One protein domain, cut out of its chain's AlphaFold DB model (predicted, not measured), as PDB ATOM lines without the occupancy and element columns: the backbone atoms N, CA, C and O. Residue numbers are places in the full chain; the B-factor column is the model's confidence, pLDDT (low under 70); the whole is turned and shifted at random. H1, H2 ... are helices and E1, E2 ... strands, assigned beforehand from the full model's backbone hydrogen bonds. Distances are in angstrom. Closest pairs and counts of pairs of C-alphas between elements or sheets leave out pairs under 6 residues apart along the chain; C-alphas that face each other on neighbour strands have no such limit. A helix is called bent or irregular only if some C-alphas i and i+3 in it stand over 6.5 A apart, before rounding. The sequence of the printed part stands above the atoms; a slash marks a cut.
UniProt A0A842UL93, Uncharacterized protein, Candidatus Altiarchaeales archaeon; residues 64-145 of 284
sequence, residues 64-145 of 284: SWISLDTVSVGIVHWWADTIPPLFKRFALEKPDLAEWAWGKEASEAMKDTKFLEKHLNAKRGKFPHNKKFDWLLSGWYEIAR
ATOM      1  N   SER A  64     -12.970  -4.286 -45.751       81.94
ATOM      2  CA  SER A  64     -13.990  -4.266 -44.702       81.94
ATOM      3  C   SER A  64     -14.026  -2.907 -44.032       81.94
ATOM      4  O   SER A  64     -12.990  -2.358 -43.652       81.94
ATOM      5  N   TRP A  65     -15.239  -2.418 -43.824       82.00
ATOM      6  CA  TRP A  65     -15.491  -1.137 -43.203       82.00
ATOM      7  C   TRP A  65     -16.701  -1.220 -42.282       82.00
ATOM      8  O   TRP A  65     -17.710  -1.848 -42.600       82.00
ATOM      9  N   ILE A  66     -16.592  -0.563 -41.136       75.69
ATOM     10  CA  ILE A  66     -17.695  -0.288 -40.227       75.69
ATOM     11  C   ILE A  66     -17.575   1.181 -39.844       75.69
ATOM     12  O   ILE A  66     -16.605   1.560 -39.204       75.69
ATOM     13  N   SER A  67     -18.563   1.999 -40.174       66.25
ATOM     14  CA  SER A  67     -18.668   3.365 -39.656       66.25
ATOM     15  C   SER A  67     -19.941   3.481 -38.845       66.25
ATOM     16  O   SER A  67     -20.888   4.090 -39.315       66.25
ATOM     17  N   LEU A  68     -20.004   2.895 -37.651       69.19
ATOM     18  CA  LEU A  68     -21.080   3.270 -36.727       69.19
ATOM     19  C   LEU A  68     -20.810   4.711 -36.235       69.19
ATOM     20  O   LEU A  68     -20.190   5.511 -36.933       69.19
ATOM     21  N   ASP A  69     -21.085   5.047 -34.978       66.75
ATOM     22  CA  ASP A  69     -20.522   6.279 -34.385       66.75
ATOM     23  C   ASP A  69     -19.008   6.181 -34.099       66.75
ATOM     24  O   ASP A  69     -18.448   6.911 -33.294       66.75
ATOM     25  N   THR A  70     -18.319   5.248 -34.745       72.25
ATOM     26  CA  THR A  70     -16.869   5.097 -34.769       72.25
ATOM     27  C   THR A  70     -16.496   4.427 -36.084       72.25
ATOM     28  O   THR A  70     -17.353   3.808 -36.717       72.25
ATOM     29  N   VAL A  71     -15.232   4.505 -36.479       80.50
ATOM     30  CA  VAL A  71     -14.731   3.809 -37.662       80.50
ATOM     31  C   VAL A  71     -13.979   2.541 -37.270       80.50
ATOM     32  O   VAL A  71     -13.262   2.498 -36.266       80.50
ATOM     33  N   SER A  72     -14.135   1.501 -38.079       85.56
ATOM     34  CA  SER A  72     -13.235   0.372 -38.120       85.56
ATOM     35  C   SER A  72     -12.966  -0.089 -39.542       85.56
ATOM     36  O   SER A  72     -13.889  -0.179 -40.348       85.56
ATOM     37  N   VAL A  73     -11.709  -0.430 -39.822       87.31
ATOM     38  CA  VAL A  73     -11.265  -0.855 -41.150       87.31
ATOM     39  C   VAL A  73     -10.571  -2.209 -41.120       87.31
ATOM     40  O   VAL A  73     -10.032  -2.641 -40.095       87.31
ATOM     41  N   GLY A  74     -10.561  -2.867 -42.273       85.19
ATOM     42  CA  GLY A  74      -9.716  -4.014 -42.548       85.19
ATOM     43  C   GLY A  74     -10.140  -5.320 -41.889       85.19
ATOM     44  O   GLY A  74     -11.082  -5.416 -41.093       85.19
ATOM     45  N   ILE A  75      -9.394  -6.366 -42.234       75.00
ATOM     46  CA  ILE A  75      -9.680  -7.760 -41.879       75.00
ATOM     47  C   ILE A  75      -9.667  -8.030 -40.364       75.00
ATOM     48  O   ILE A  75     -10.369  -8.921 -39.879       75.00
ATOM     49  N   VAL A  76      -8.925  -7.232 -39.591       77.88
ATOM     50  CA  VAL A  76      -8.812  -7.386 -38.128       77.88
ATOM     51  C   VAL A  76      -9.659  -6.393 -37.333       77.88
ATOM     52  O   VAL A  76      -9.745  -6.535 -36.110       77.88
ATOM     53  N   HIS A  77     -10.353  -5.473 -38.015       81.62
ATOM     54  CA  HIS A  77     -11.042  -4.325 -37.423       81.62
ATOM     55  C   HIS A  77     -10.118  -3.465 -36.562       81.62
ATOM     56  O   HIS A  77     -10.272  -3.409 -35.340       81.62
ATOM     57  N   TRP A  78      -9.179  -2.763 -37.196       85.62
ATOM     58  CA  TRP A  78      -8.563  -1.608 -36.540       85.62
ATOM     59  C   TRP A  78      -9.668  -0.604 -36.268       85.62
ATOM     60  O   TRP A  78     -10.409  -0.271 -37.185       85.62
ATOM     61  N   TRP A  79      -9.849  -0.212 -35.014       84.25
ATOM     62  CA  TRP A  79     -10.871   0.748 -34.596       84.25
ATOM     63  C   TRP A  79     -10.283   2.158 -34.582       84.25
ATOM     64  O   TRP A  79      -9.073   2.326 -34.666       84.25
ATOM     65  N   ALA A  80     -11.124   3.182 -34.458       83.31
ATOM     66  CA  ALA A  80     -10.717   4.589 -34.456       83.31
ATOM     67  C   ALA A  80      -9.534   4.944 -33.532       83.31
ATOM     68  O   ALA A  80      -8.799   5.880 -33.823       83.31
ATOM     69  N   ASP A  81      -9.335   4.203 -32.442       78.94
ATOM     70  CA  ASP A  81      -8.230   4.356 -31.488       78.94
ATOM     71  C   ASP A  81      -6.915   3.683 -31.932       78.94
ATOM     72  O   ASP A  81      -5.849   3.981 -31.403       78.94
ATOM     73  N   THR A  82      -6.978   2.770 -32.898       82.69
ATOM     74  CA  THR A  82      -5.852   1.966 -33.412       82.69
ATOM     75  C   THR A  82      -5.578   2.190 -34.901       82.69
ATOM     76  O   THR A  82      -4.540   1.775 -35.401       82.69
ATOM     77  N   ILE A  83      -6.474   2.889 -35.599       88.50
ATOM     78  CA  ILE A  83      -6.331   3.348 -36.984       88.50
ATOM     79  C   ILE A  83      -5.225   4.409 -37.175       88.50
ATOM     80  O   ILE A  83      -4.519   4.309 -38.178       88.50
ATOM     81  N   PRO A  84      -5.027   5.406 -36.283       91.38
ATOM     82  CA  PRO A  84      -4.111   6.516 -36.556       91.38
ATOM     83  C   PRO A  84      -2.682   6.095 -36.933       91.38
ATOM     84  O   PRO A  84      -2.174   6.574 -37.947       91.38
ATOM     85  N   PRO A  85      -2.033   5.155 -36.214       91.62
ATOM     86  CA  PRO A  85      -0.702   4.693 -36.597       91.62
ATOM     87  C   PRO A  85      -0.684   3.958 -37.944       91.62
ATOM     88  O   PRO A  85       0.302   4.059 -38.665       91.62
ATOM     89  N   LEU A  86      -1.754   3.239 -38.298       92.38
ATOM     90  CA  LEU A  86      -1.862   2.526 -39.574       92.38
ATOM     91  C   LEU A  86      -1.961   3.502 -40.755       92.38
ATOM     92  O   LEU A  86      -1.238   3.363 -41.733       92.38
ATOM     93  N   PHE A  87      -2.811   4.521 -40.650       93.44
ATOM     94  CA  PHE A  87      -3.005   5.494 -41.732       93.44
ATOM     95  C   PHE A  87      -1.783   6.389 -41.921       93.44
ATOM     96  O   PHE A  87      -1.396   6.671 -43.053       93.44
ATOM     97  N   LYS A  88      -1.099   6.731 -40.825       95.25
ATOM     98  CA  LYS A  88       0.218   7.363 -40.895       95.25
ATOM     99  C   LYS A  88       1.209   6.529 -41.706       95.25
ATOM    100  O   LYS A  88       1.963   7.091 -42.495       95.25
ATOM    101  N   ARG A  89       1.219   5.202 -41.533       94.94
ATOM    102  CA  ARG A  89       2.089   4.322 -42.326       94.94
ATOM    103  C   ARG A  89       1.735   4.349 -43.805       94.94
ATOM    104  O   ARG A  89       2.648   4.445 -44.610       94.94
ATOM    105  N   PHE A  90       0.452   4.346 -44.171       94.94
ATOM    106  CA  PHE A  90       0.057   4.486 -45.579       94.94
ATOM    107  C   PHE A  90       0.601   5.781 -46.191       94.94
ATOM    108  O   PHE A  90       1.261   5.733 -47.223       94.94
ATOM    109  N   ALA A  91       0.414   6.913 -45.507       95.31
ATOM    110  CA  ALA A  91       0.875   8.216 -45.986       95.31
ATOM    111  C   ALA A  91       2.410   8.360 -46.044       95.31
ATOM    112  O   ALA A  91       2.921   9.158 -46.826       95.31
ATOM    113  N   LEU A  92       3.156   7.620 -45.216       95.44
ATOM    114  CA  LEU A  92       4.624   7.662 -45.195       95.44
ATOM    115  C   LEU A  92       5.280   6.642 -46.134       95.44
ATOM    116  O   LEU A  92       6.264   6.967 -46.788       95.44
ATOM    117  N   GLU A  93       4.771   5.413 -46.180       95.44
ATOM    118  CA  GLU A  93       5.379   4.302 -46.926       95.44
ATOM    119  C   GLU A  93       4.860   4.211 -48.367       95.44
ATOM    120  O   GLU A  93       5.538   3.651 -49.230       95.44
ATOM    121  N   LYS A  94       3.657   4.741 -48.636       96.19
ATOM    122  CA  LYS A  94       3.007   4.754 -49.957       96.19
ATOM    123  C   LYS A  94       2.354   6.118 -50.238       96.19
ATOM    124  O   LYS A  94       1.139   6.174 -50.437       96.19
ATOM    125  N   PRO A  95       3.139   7.213 -50.259       95.50
ATOM    126  CA  PRO A  95       2.609   8.567 -50.415       95.50
ATOM    127  C   PRO A  95       1.768   8.721 -51.689       95.50
ATOM    128  O   PRO A  95       0.664   9.243 -51.601       95.50
ATOM    129  N   ASP A  96       2.208   8.166 -52.822       95.00
ATOM    130  CA  ASP A  96       1.478   8.263 -54.095       95.00
ATOM    131  C   ASP A  96       0.088   7.607 -54.031       95.00
ATOM    132  O   ASP A  96      -0.894   8.177 -54.502       95.00
ATOM    133  N   LEU A  97      -0.025   6.432 -53.394       93.06
ATOM    134  CA  LEU A  97      -1.317   5.758 -53.202       93.06
ATOM    135  C   LEU A  97      -2.207   6.514 -52.213       93.06
ATOM    136  O   LEU A  97      -3.418   6.576 -52.400       93.06
ATOM    137  N   ALA A  98      -1.627   7.092 -51.160       93.12
ATOM    138  CA  ALA A  98      -2.380   7.883 -50.193       93.12
ATOM    139  C   ALA A  98      -2.894   9.200 -50.806       93.12
ATOM    140  O   ALA A  98      -4.042   9.581 -50.569       93.12
ATOM    141  N   GLU A  99      -2.084   9.873 -51.628       94.38
ATOM    142  CA  GLU A  99      -2.503  11.055 -52.385       94.38
ATOM    143  C   GLU A  99      -3.566  10.712 -53.430       94.38
ATOM    144  O   GLU A  99      -4.542  11.447 -53.552       94.38
ATOM    145  N   TRP A 100      -3.433   9.581 -54.126       90.88
ATOM    146  CA  TRP A 100      -4.465   9.078 -55.036       90.88
ATOM    147  C   TRP A 100      -5.804   8.841 -54.321       90.88
ATOM    148  O   TRP A 100      -6.857   9.242 -54.808       90.88
ATOM    149  N   ALA A 101      -5.763   8.218 -53.143       90.75
ATOM    150  CA  ALA A 101      -6.951   7.822 -52.395       90.75
ATOM    151  C   ALA A 101      -7.716   8.993 -51.769       90.75
ATOM    152  O   ALA A 101      -8.948   8.999 -51.743       90.75
ATOM    153  N   TRP A 102      -6.990   9.945 -51.181       90.06
ATOM    154  CA  TRP A 102      -7.575  10.975 -50.317       90.06
ATOM    155  C   TRP A 102      -7.259  12.406 -50.763       90.06
ATOM    156  O   TRP A 102      -7.801  13.353 -50.191       90.06
ATOM    157  N   GLY A 103      -6.418  12.584 -51.779       91.44
ATOM    158  CA  GLY A 103      -5.868  13.875 -52.171       91.44
ATOM    159  C   GLY A 103      -4.667  14.288 -51.316       91.44
ATOM    160  O   GLY A 103      -4.474  13.829 -50.186       91.44
ATOM    161  N   LYS A 104      -3.859  15.204 -51.859       92.00
ATOM    162  CA  LYS A 104      -2.606  15.674 -51.250       92.00
ATOM    163  C   LYS A 104      -2.777  16.208 -49.827       92.00
ATOM    164  O   LYS A 104      -2.038  15.826 -48.928       92.00
ATOM    165  N   GLU A 105      -3.770  17.066 -49.607       90.50
ATOM    166  CA  GLU A 105      -3.990  17.709 -48.304       90.50
ATOM    167  C   GLU A 105      -4.338  16.697 -47.206       90.50
ATOM    168  O   GLU A 105      -3.774  16.739 -46.111       90.50
ATOM    169  N   ALA A 106      -5.240  15.756 -47.498       88.81
ATOM    170  CA  ALA A 106      -5.632  14.729 -46.541       88.81
ATOM    171  C   ALA A 106      -4.502  13.720 -46.303       88.81
ATOM    172  O   ALA A 106      -4.262  13.356 -45.152       88.81
ATOM    173  N   SER A 107      -3.780  13.315 -47.356       92.19
ATOM    174  CA  SER A 107      -2.594  12.455 -47.250       92.19
ATOM    175  C   SER A 107      -1.535  13.066 -46.326       92.19
ATOM    176  O   SER A 107      -1.037  12.398 -45.418       92.19
ATOM    177  N   GLU A 108      -1.257  14.367 -46.457       93.00
ATOM    178  CA  GLU A 108      -0.331  15.049 -45.548       93.00
ATOM    179  C   GLU A 108      -0.841  15.098 -44.108       93.00
ATOM    180  O   GLU A 108      -0.096  14.811 -43.167       93.00
ATOM    181  N   ALA A 109      -2.129  15.379 -43.914       90.88
ATOM    182  CA  ALA A 109      -2.727  15.383 -42.584       90.88
ATOM    183  C   ALA A 109      -2.671  13.997 -41.905       90.88
ATOM    184  O   ALA A 109      -2.517  13.913 -40.684       90.88
ATOM    185  N   MET A 110      -2.731  12.900 -42.671       92.06
ATOM    186  CA  MET A 110      -2.616  11.532 -42.144       92.06
ATOM    187  C   MET A 110      -1.245  11.216 -41.536       92.06
ATOM    188  O   MET A 110      -1.147  10.301 -40.715       92.06
ATOM    189  N   LYS A 111      -0.187  11.965 -41.876       94.56
ATOM    190  CA  LYS A 111       1.150  11.773 -41.284       94.56
ATOM    191  C   LYS A 111       1.204  12.190 -39.808       94.56
ATOM    192  O   LYS A 111       2.093  11.738 -39.073       94.56
ATOM    193  N   ASP A 112       0.244  12.998 -39.352       93.19
ATOM    194  CA  ASP A 112       0.065  13.364 -37.949       93.19
ATOM    195  C   ASP A 112      -0.981  12.467 -37.263       93.19
ATOM    196  O   ASP A 112      -2.192  12.561 -37.488       93.19
ATOM    197  N   THR A 113      -0.525  11.611 -36.342       89.69
ATOM    198  CA  THR A 113      -1.437  10.755 -35.575       89.69
ATOM    199  C   THR A 113      -2.364  11.561 -34.673       89.69
ATOM    200  O   THR A 113      -3.487  11.122 -34.459       89.69
ATOM    201  N   LYS A 114      -1.962  12.744 -34.185       89.00
ATOM    202  CA  LYS A 114      -2.821  13.584 -33.332       89.00
ATOM    203  C   LYS A 114      -3.982  14.170 -34.122       89.00
ATOM    204  O   LYS A 114      -5.104  14.238 -33.611       89.00
ATOM    205  N   PHE A 115      -3.730  14.570 -35.368       89.19
ATOM    206  CA  PHE A 115      -4.784  14.957 -36.299       89.19
ATOM    207  C   PHE A 115      -5.790  13.815 -36.452       89.19
ATOM    208  O   PHE A 115      -6.981  14.017 -36.203       89.19
ATOM    209  N   LEU A 116      -5.322  12.610 -36.783       87.38
ATOM    210  CA  LEU A 116      -6.187  11.445 -36.955       87.38
ATOM    211  C   LEU A 116      -6.945  11.096 -35.671       87.38
ATOM    212  O   LEU A 116      -8.163  10.974 -35.707       87.38
ATOM    213  N   GLU A 117      -6.284  11.029 -34.519       87.69
ATOM    214  CA  GLU A 117      -6.929  10.785 -33.225       87.69
ATOM    215  C   GLU A 117      -8.061  11.785 -32.967       87.69
ATOM    216  O   GLU A 117      -9.186  11.380 -32.680       87.69
ATOM    217  N   LYS A 118      -7.817  13.087 -33.157       84.62
ATOM    218  CA  LYS A 118      -8.837  14.134 -32.985       84.62
ATOM    219  C   LYS A 118     -10.027  13.956 -33.935       84.62
ATOM    220  O   LYS A 118     -11.173  14.158 -33.528       84.62
ATOM    221  N   HIS A 119      -9.780  13.595 -35.193       82.25
ATOM    222  CA  HIS A 119     -10.829  13.473 -36.209       82.25
ATOM    223  C   HIS A 119     -11.600  12.151 -36.108       82.25
ATOM    224  O   HIS A 119     -12.809  12.136 -36.367       82.25
ATOM    225  N   LEU A 120     -10.945  11.081 -35.657       81.19
ATOM    226  CA  LEU A 120     -11.517   9.746 -35.503       81.19
ATOM    227  C   LEU A 120     -12.163   9.498 -34.137       81.19
ATOM    228  O   LEU A 120     -12.902   8.522 -34.036       81.19
ATOM    229  N   ASN A 121     -11.937  10.355 -33.127       69.75
ATOM    230  CA  ASN A 121     -12.463  10.256 -31.750       69.75
ATOM    231  C   ASN A 121     -14.002  10.346 -31.655       69.75
ATOM    232  O   ASN A 121     -14.576  11.231 -31.020       69.75
ATOM    233  N   ALA A 122     -14.691   9.429 -32.314       60.53
ATOM    234  CA  ALA A 122     -16.121   9.273 -32.271       60.53
ATOM    235  C   ALA A 122     -16.453   8.129 -31.303       60.53
ATOM    236  O   ALA A 122     -15.854   7.046 -31.320       60.53
ATOM    237  N   LYS A 123     -17.366   8.430 -30.377       62.53
ATOM    238  CA  LYS A 123     -17.821   7.508 -29.337       62.53
ATOM    239  C   LYS A 123     -18.674   6.432 -29.990       62.53
ATOM    240  O   LYS A 123     -19.626   6.772 -30.674       62.53
ATOM    241  N   ARG A 124     -18.403   5.152 -29.707       56.59
ATOM    242  CA  ARG A 124     -19.287   4.045 -30.116       56.59
ATOM    243  C   ARG A 124     -20.740   4.376 -29.788       56.59
ATOM    244  O   ARG A 124     -21.061   4.688 -28.643       56.59
ATOM    245  N   GLY A 125     -21.606   4.233 -30.769       52.38
ATOM    246  CA  GLY A 125     -23.007   4.588 -30.647       52.38
ATOM    247  C   GLY A 125     -23.856   3.833 -31.664       52.38
ATOM    248  O   GLY A 125     -23.438   2.787 -32.167       52.38
ATOM    249  N   LYS A 126     -25.094   4.292 -31.847       51.69
ATOM    250  CA  LYS A 126     -26.219   3.504 -32.364       51.69
ATOM    251  C   LYS A 126     -26.462   3.663 -33.866       51.69
ATOM    252  O   LYS A 126     -27.258   2.898 -34.404       51.69
ATOM    253  N   PHE A 127     -25.830   4.629 -34.535       56.25
ATOM    254  CA  PHE A 127     -26.084   4.859 -35.958       56.25
ATOM    255  C   PHE A 127     -25.338   3.844 -36.836       56.25
ATOM    256  O   PHE A 127     -24.185   3.536 -36.541       56.25
ATOM    257  N   PRO A 128     -25.966   3.314 -37.904       58.53
ATOM    258  CA  PRO A 128     -25.363   2.302 -38.778       58.53
ATOM    259  C   PRO A 128     -24.249   2.861 -39.677       58.53
ATOM    260  O   PRO A 128     -23.383   2.111 -40.125       58.53
ATOM    261  N   HIS A 129     -24.279   4.169 -39.939       69.31
ATOM    262  CA  HIS A 129     -23.336   4.875 -40.791       69.31
ATOM    263  C   HIS A 129     -23.112   6.313 -40.286       69.31
ATOM    264  O   HIS A 129     -24.086   7.026 -40.032       69.31
ATOM    265  N   ASN A 130     -21.857   6.758 -40.174       73.12
ATOM    266  CA  ASN A 130     -21.506   8.135 -39.821       73.12
ATOM    267  C   ASN A 130     -20.819   8.850 -40.995       73.12
ATOM    268  O   ASN A 130     -19.639   8.620 -41.268       73.12
ATOM    269  N   LYS A 131     -21.562   9.778 -41.614       77.31
ATOM    270  CA  LYS A 131     -21.150  10.557 -42.797       77.31
ATOM    271  C   LYS A 131     -19.875  11.378 -42.602       77.31
ATOM    272  O   LYS A 131     -19.197  11.717 -43.565       77.31
ATOM    273  N   LYS A 132     -19.493  11.684 -41.353       79.19
ATOM    274  CA  LYS A 132     -18.218  12.359 -41.043       79.19
ATOM    275  C   LYS A 132     -17.011  11.585 -41.596       79.19
ATOM    276  O   LYS A 132     -15.956  12.169 -41.821       79.19
ATOM    277  N   PHE A 133     -17.156  10.275 -41.782       83.00
ATOM    278  CA  PHE A 133     -16.096   9.397 -42.256       83.00
ATOM    279  C   PHE A 133     -16.198   9.057 -43.748       83.00
ATOM    280  O   PHE A 133     -15.443   8.204 -44.198       83.00
ATOM    281  N   ASP A 134     -17.066   9.716 -44.525       82.69
ATOM    282  CA  ASP A 134     -17.255   9.415 -45.957       82.69
ATOM    283  C   ASP A 134     -15.988   9.633 -46.785       82.69
ATOM    284  O   ASP A 134     -15.667   8.833 -47.665       82.69
ATOM    285  N   TRP A 135     -15.226  10.681 -46.475       81.19
ATOM    286  CA  TRP A 135     -13.939  10.946 -47.122       81.19
ATOM    287  C   TRP A 135     -12.932   9.818 -46.841       81.19
ATOM    288  O   TRP A 135     -12.237   9.350 -47.739       81.19
ATOM    289  N   LEU A 136     -12.904   9.327 -45.598       85.75
ATOM    290  CA  LEU A 136     -12.013   8.256 -45.166       85.75
ATOM    291  C   LEU A 136     -12.424   6.918 -45.788       85.75
ATOM    292  O   LEU A 136     -11.564   6.164 -46.236       85.75
ATOM    293  N   LEU A 137     -13.734   6.663 -45.840       84.25
ATOM    294  CA  LEU A 137     -14.355   5.500 -46.462       84.25
ATOM    295  C   LEU A 137     -14.007   5.404 -47.943       84.25
ATOM    296  O   LEU A 137     -13.614   4.337 -48.410       84.25
ATOM    297  N   SER A 138     -14.158   6.516 -48.662       80.19
ATOM    298  CA  SER A 138     -13.941   6.572 -50.106       80.19
ATOM    299  C   SER A 138     -12.500   6.198 -50.444       80.19
ATOM    300  O   SER A 138     -12.287   5.199 -51.124       80.19
ATOM    301  N   GLY A 139     -11.509   6.885 -49.865       86.94
ATOM    302  CA  GLY A 139     -10.112   6.541 -50.138       86.94
ATOM    303  C   GLY A 139      -9.690   5.178 -49.578       86.94
ATOM    304  O   GLY A 139      -8.866   4.500 -50.181       86.94
ATOM    305  N   TRP A 140     -10.300   4.696 -48.483       89.69
ATOM    306  CA  TRP A 140     -10.058   3.322 -48.033       89.69
ATOM    307  C   TRP A 140     -10.470   2.303 -49.095       89.69
ATOM    308  O   TRP A 140      -9.710   1.377 -49.357       89.69
ATOM    309  N   TYR A 141     -11.632   2.461 -49.731       85.31
ATOM    310  CA  TYR A 141     -12.062   1.541 -50.786       85.31
ATOM    311  C   TYR A 141     -11.169   1.581 -52.025       85.31
ATOM    312  O   TYR A 141     -10.956   0.523 -52.617       85.31
ATOM    313  N   GLU A 142     -10.623   2.749 -52.371       85.75
ATOM    314  CA  GLU A 142      -9.673   2.881 -53.479       85.75
ATOM    315  C   GLU A 142      -8.418   2.035 -53.242       85.75
ATOM    316  O   GLU A 142      -7.928   1.400 -54.173       85.75
ATOM    317  N   ILE A 143      -7.924   1.965 -51.995       88.50
ATOM    318  CA  ILE A 143      -6.606   1.368 -51.741       88.50
ATOM    319  C   ILE A 143      -6.556   0.104 -50.896       88.50
ATOM    320  O   ILE A 143      -5.528  -0.569 -50.885       88.50
ATOM    321  N   ALA A 144      -7.639  -0.281 -50.221       86.88
ATOM    322  CA  ALA A 144      -7.645  -1.420 -49.296       86.88
ATOM    323  C   ALA A 144      -7.223  -2.746 -49.944       86.88
ATOM    324  O   ALA A 144      -6.807  -3.670 -49.244       86.88
ATOM    325  N   ARG A 145      -7.376  -2.855 -51.268       84.50
ATOM    326  CA  ARG A 145      -7.046  -4.048 -52.057       84.50
ATOM    327  C   ARG A 145      -5.715  -3.944 -52.802       84.50
ATOM    328  O   ARG A 145      -5.331  -4.918 -53.447       84.50
TER     329      ARG A 145
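AT A GLANCE: This is residues 64 to 145 of the 284 residues of an uncharacterized protein of Candidatus Altiarchaeales archaeon (UniProt A0A842UL93). This is a compact cluster of short helices set at crossed angles, with a small two-strand hairpin, E1 and E2, at one side. H1, H2, H3 and H4 follow one another round sharp turns, and H5, the longest helix, bridges from the hairpin at its first residues to H2 farther along. The printed part has 82 residues, with the order E1, E2, H1, H2, H3, H4, H5 and one antiparallel sheet of two strands; the class is mostly helix. The whole is compact, with a radius of gyration of the C-alphas of 11.7 A, and spans 35 by 25 by 22 A. The stretch between H4 and H5 makes one end of the long axis with Lys 126, and H2 makes the other with Asp 96.

IN THESE COORDINATES: E1 is residues 65 to 67, beginning at C-alpha 65 at (-15.491, -1.137, -43.203), and E2 is residues 71 to 73; they measure 6.6 A and 6.8 A. H1, residues 83 to 93, is 15.4 A from first to last C-alpha and begins at C-alpha 83 at (-6.331, 3.348, -36.984). H2 is residues 95 to 102, 10.5 A; H3 is residues 104 to 110, 10.0 A; and H4 is residues 113 to 120, 10.1 A. H5, residues 131 to 143, is 19.4 A long and ends at C-alpha 143 at (-6.606, 1.368, -51.741). H5 is irregular, with C-alphas 132 and 135 7.6 A apart.

HOW THE PARTS SIT: E1 and E2 are antiparallel neighbours and form a hairpin, with 178 degrees between their directions. N 66 and O 72 are 2.8 A apart and N 72 and O 66 are 2.7 A apart, both within hydrogen-bond range. Residues 72 to 73 of E2 also pair with residues 78 to 79, antiparallel, in a pairing too short to be named. The closest C-alphas of E2 and H1 are those of Ser 72 and Ile 83, 7.6 A apart. H1 and H2 touch only at the corner by their link, closest at the C-alphas of Ala 91 and Ala 98, 5.3 A. H1 touches H3 at a steep tilt of 49 degrees, opposite ways, with the C-alphas of Lys 88 and Met 110 closest at 5.2 A. H1 also touches H4, at a steep tilt of 51 degrees, opposite ways, with Pro 84 and Thr 113 closest at 5.1 A between C-alphas. H2 and H3 touch about perpendicular, at 82 degrees, and their closest C-alphas are those of Glu 99 and Ser 107, 5.3 A. H3 and H4 only just touch, and only at the corner by their link, with 3 pairs of C-alphas within 8 A; the closest are those of Met 110 and Leu 116, 6.3 A. H5 touches H2 at a steep tilt of 44 degrees, opposite ways, with 13 pairs of C-alphas within 8 A and the closest, Ala 101 and Gly 139, at 4.1 A. At its other end, the closest C-alphas of E1 and H5 are those of Ser 67 and Phe 133, 7.1 A. H4 and H5 are near each other, while H1 and H5 are apart, as are H3 and H5. Every O i to N i+4 pair is within hydrogen-bond range in H1, H2, H3 and H4; in H5 it is 7 of 9.

THE WHOLE: The two C-alphas farthest apart are those of Asp 96 and Lys 126, 35.5 A. The printed part has no cut and no long link; the links E2 to H1 and H4 to H5 are short, and the other links are tight. The mean pLDDT of the printed part is 83.5, and residues 67 to 69 and 121 to 129 are under 70.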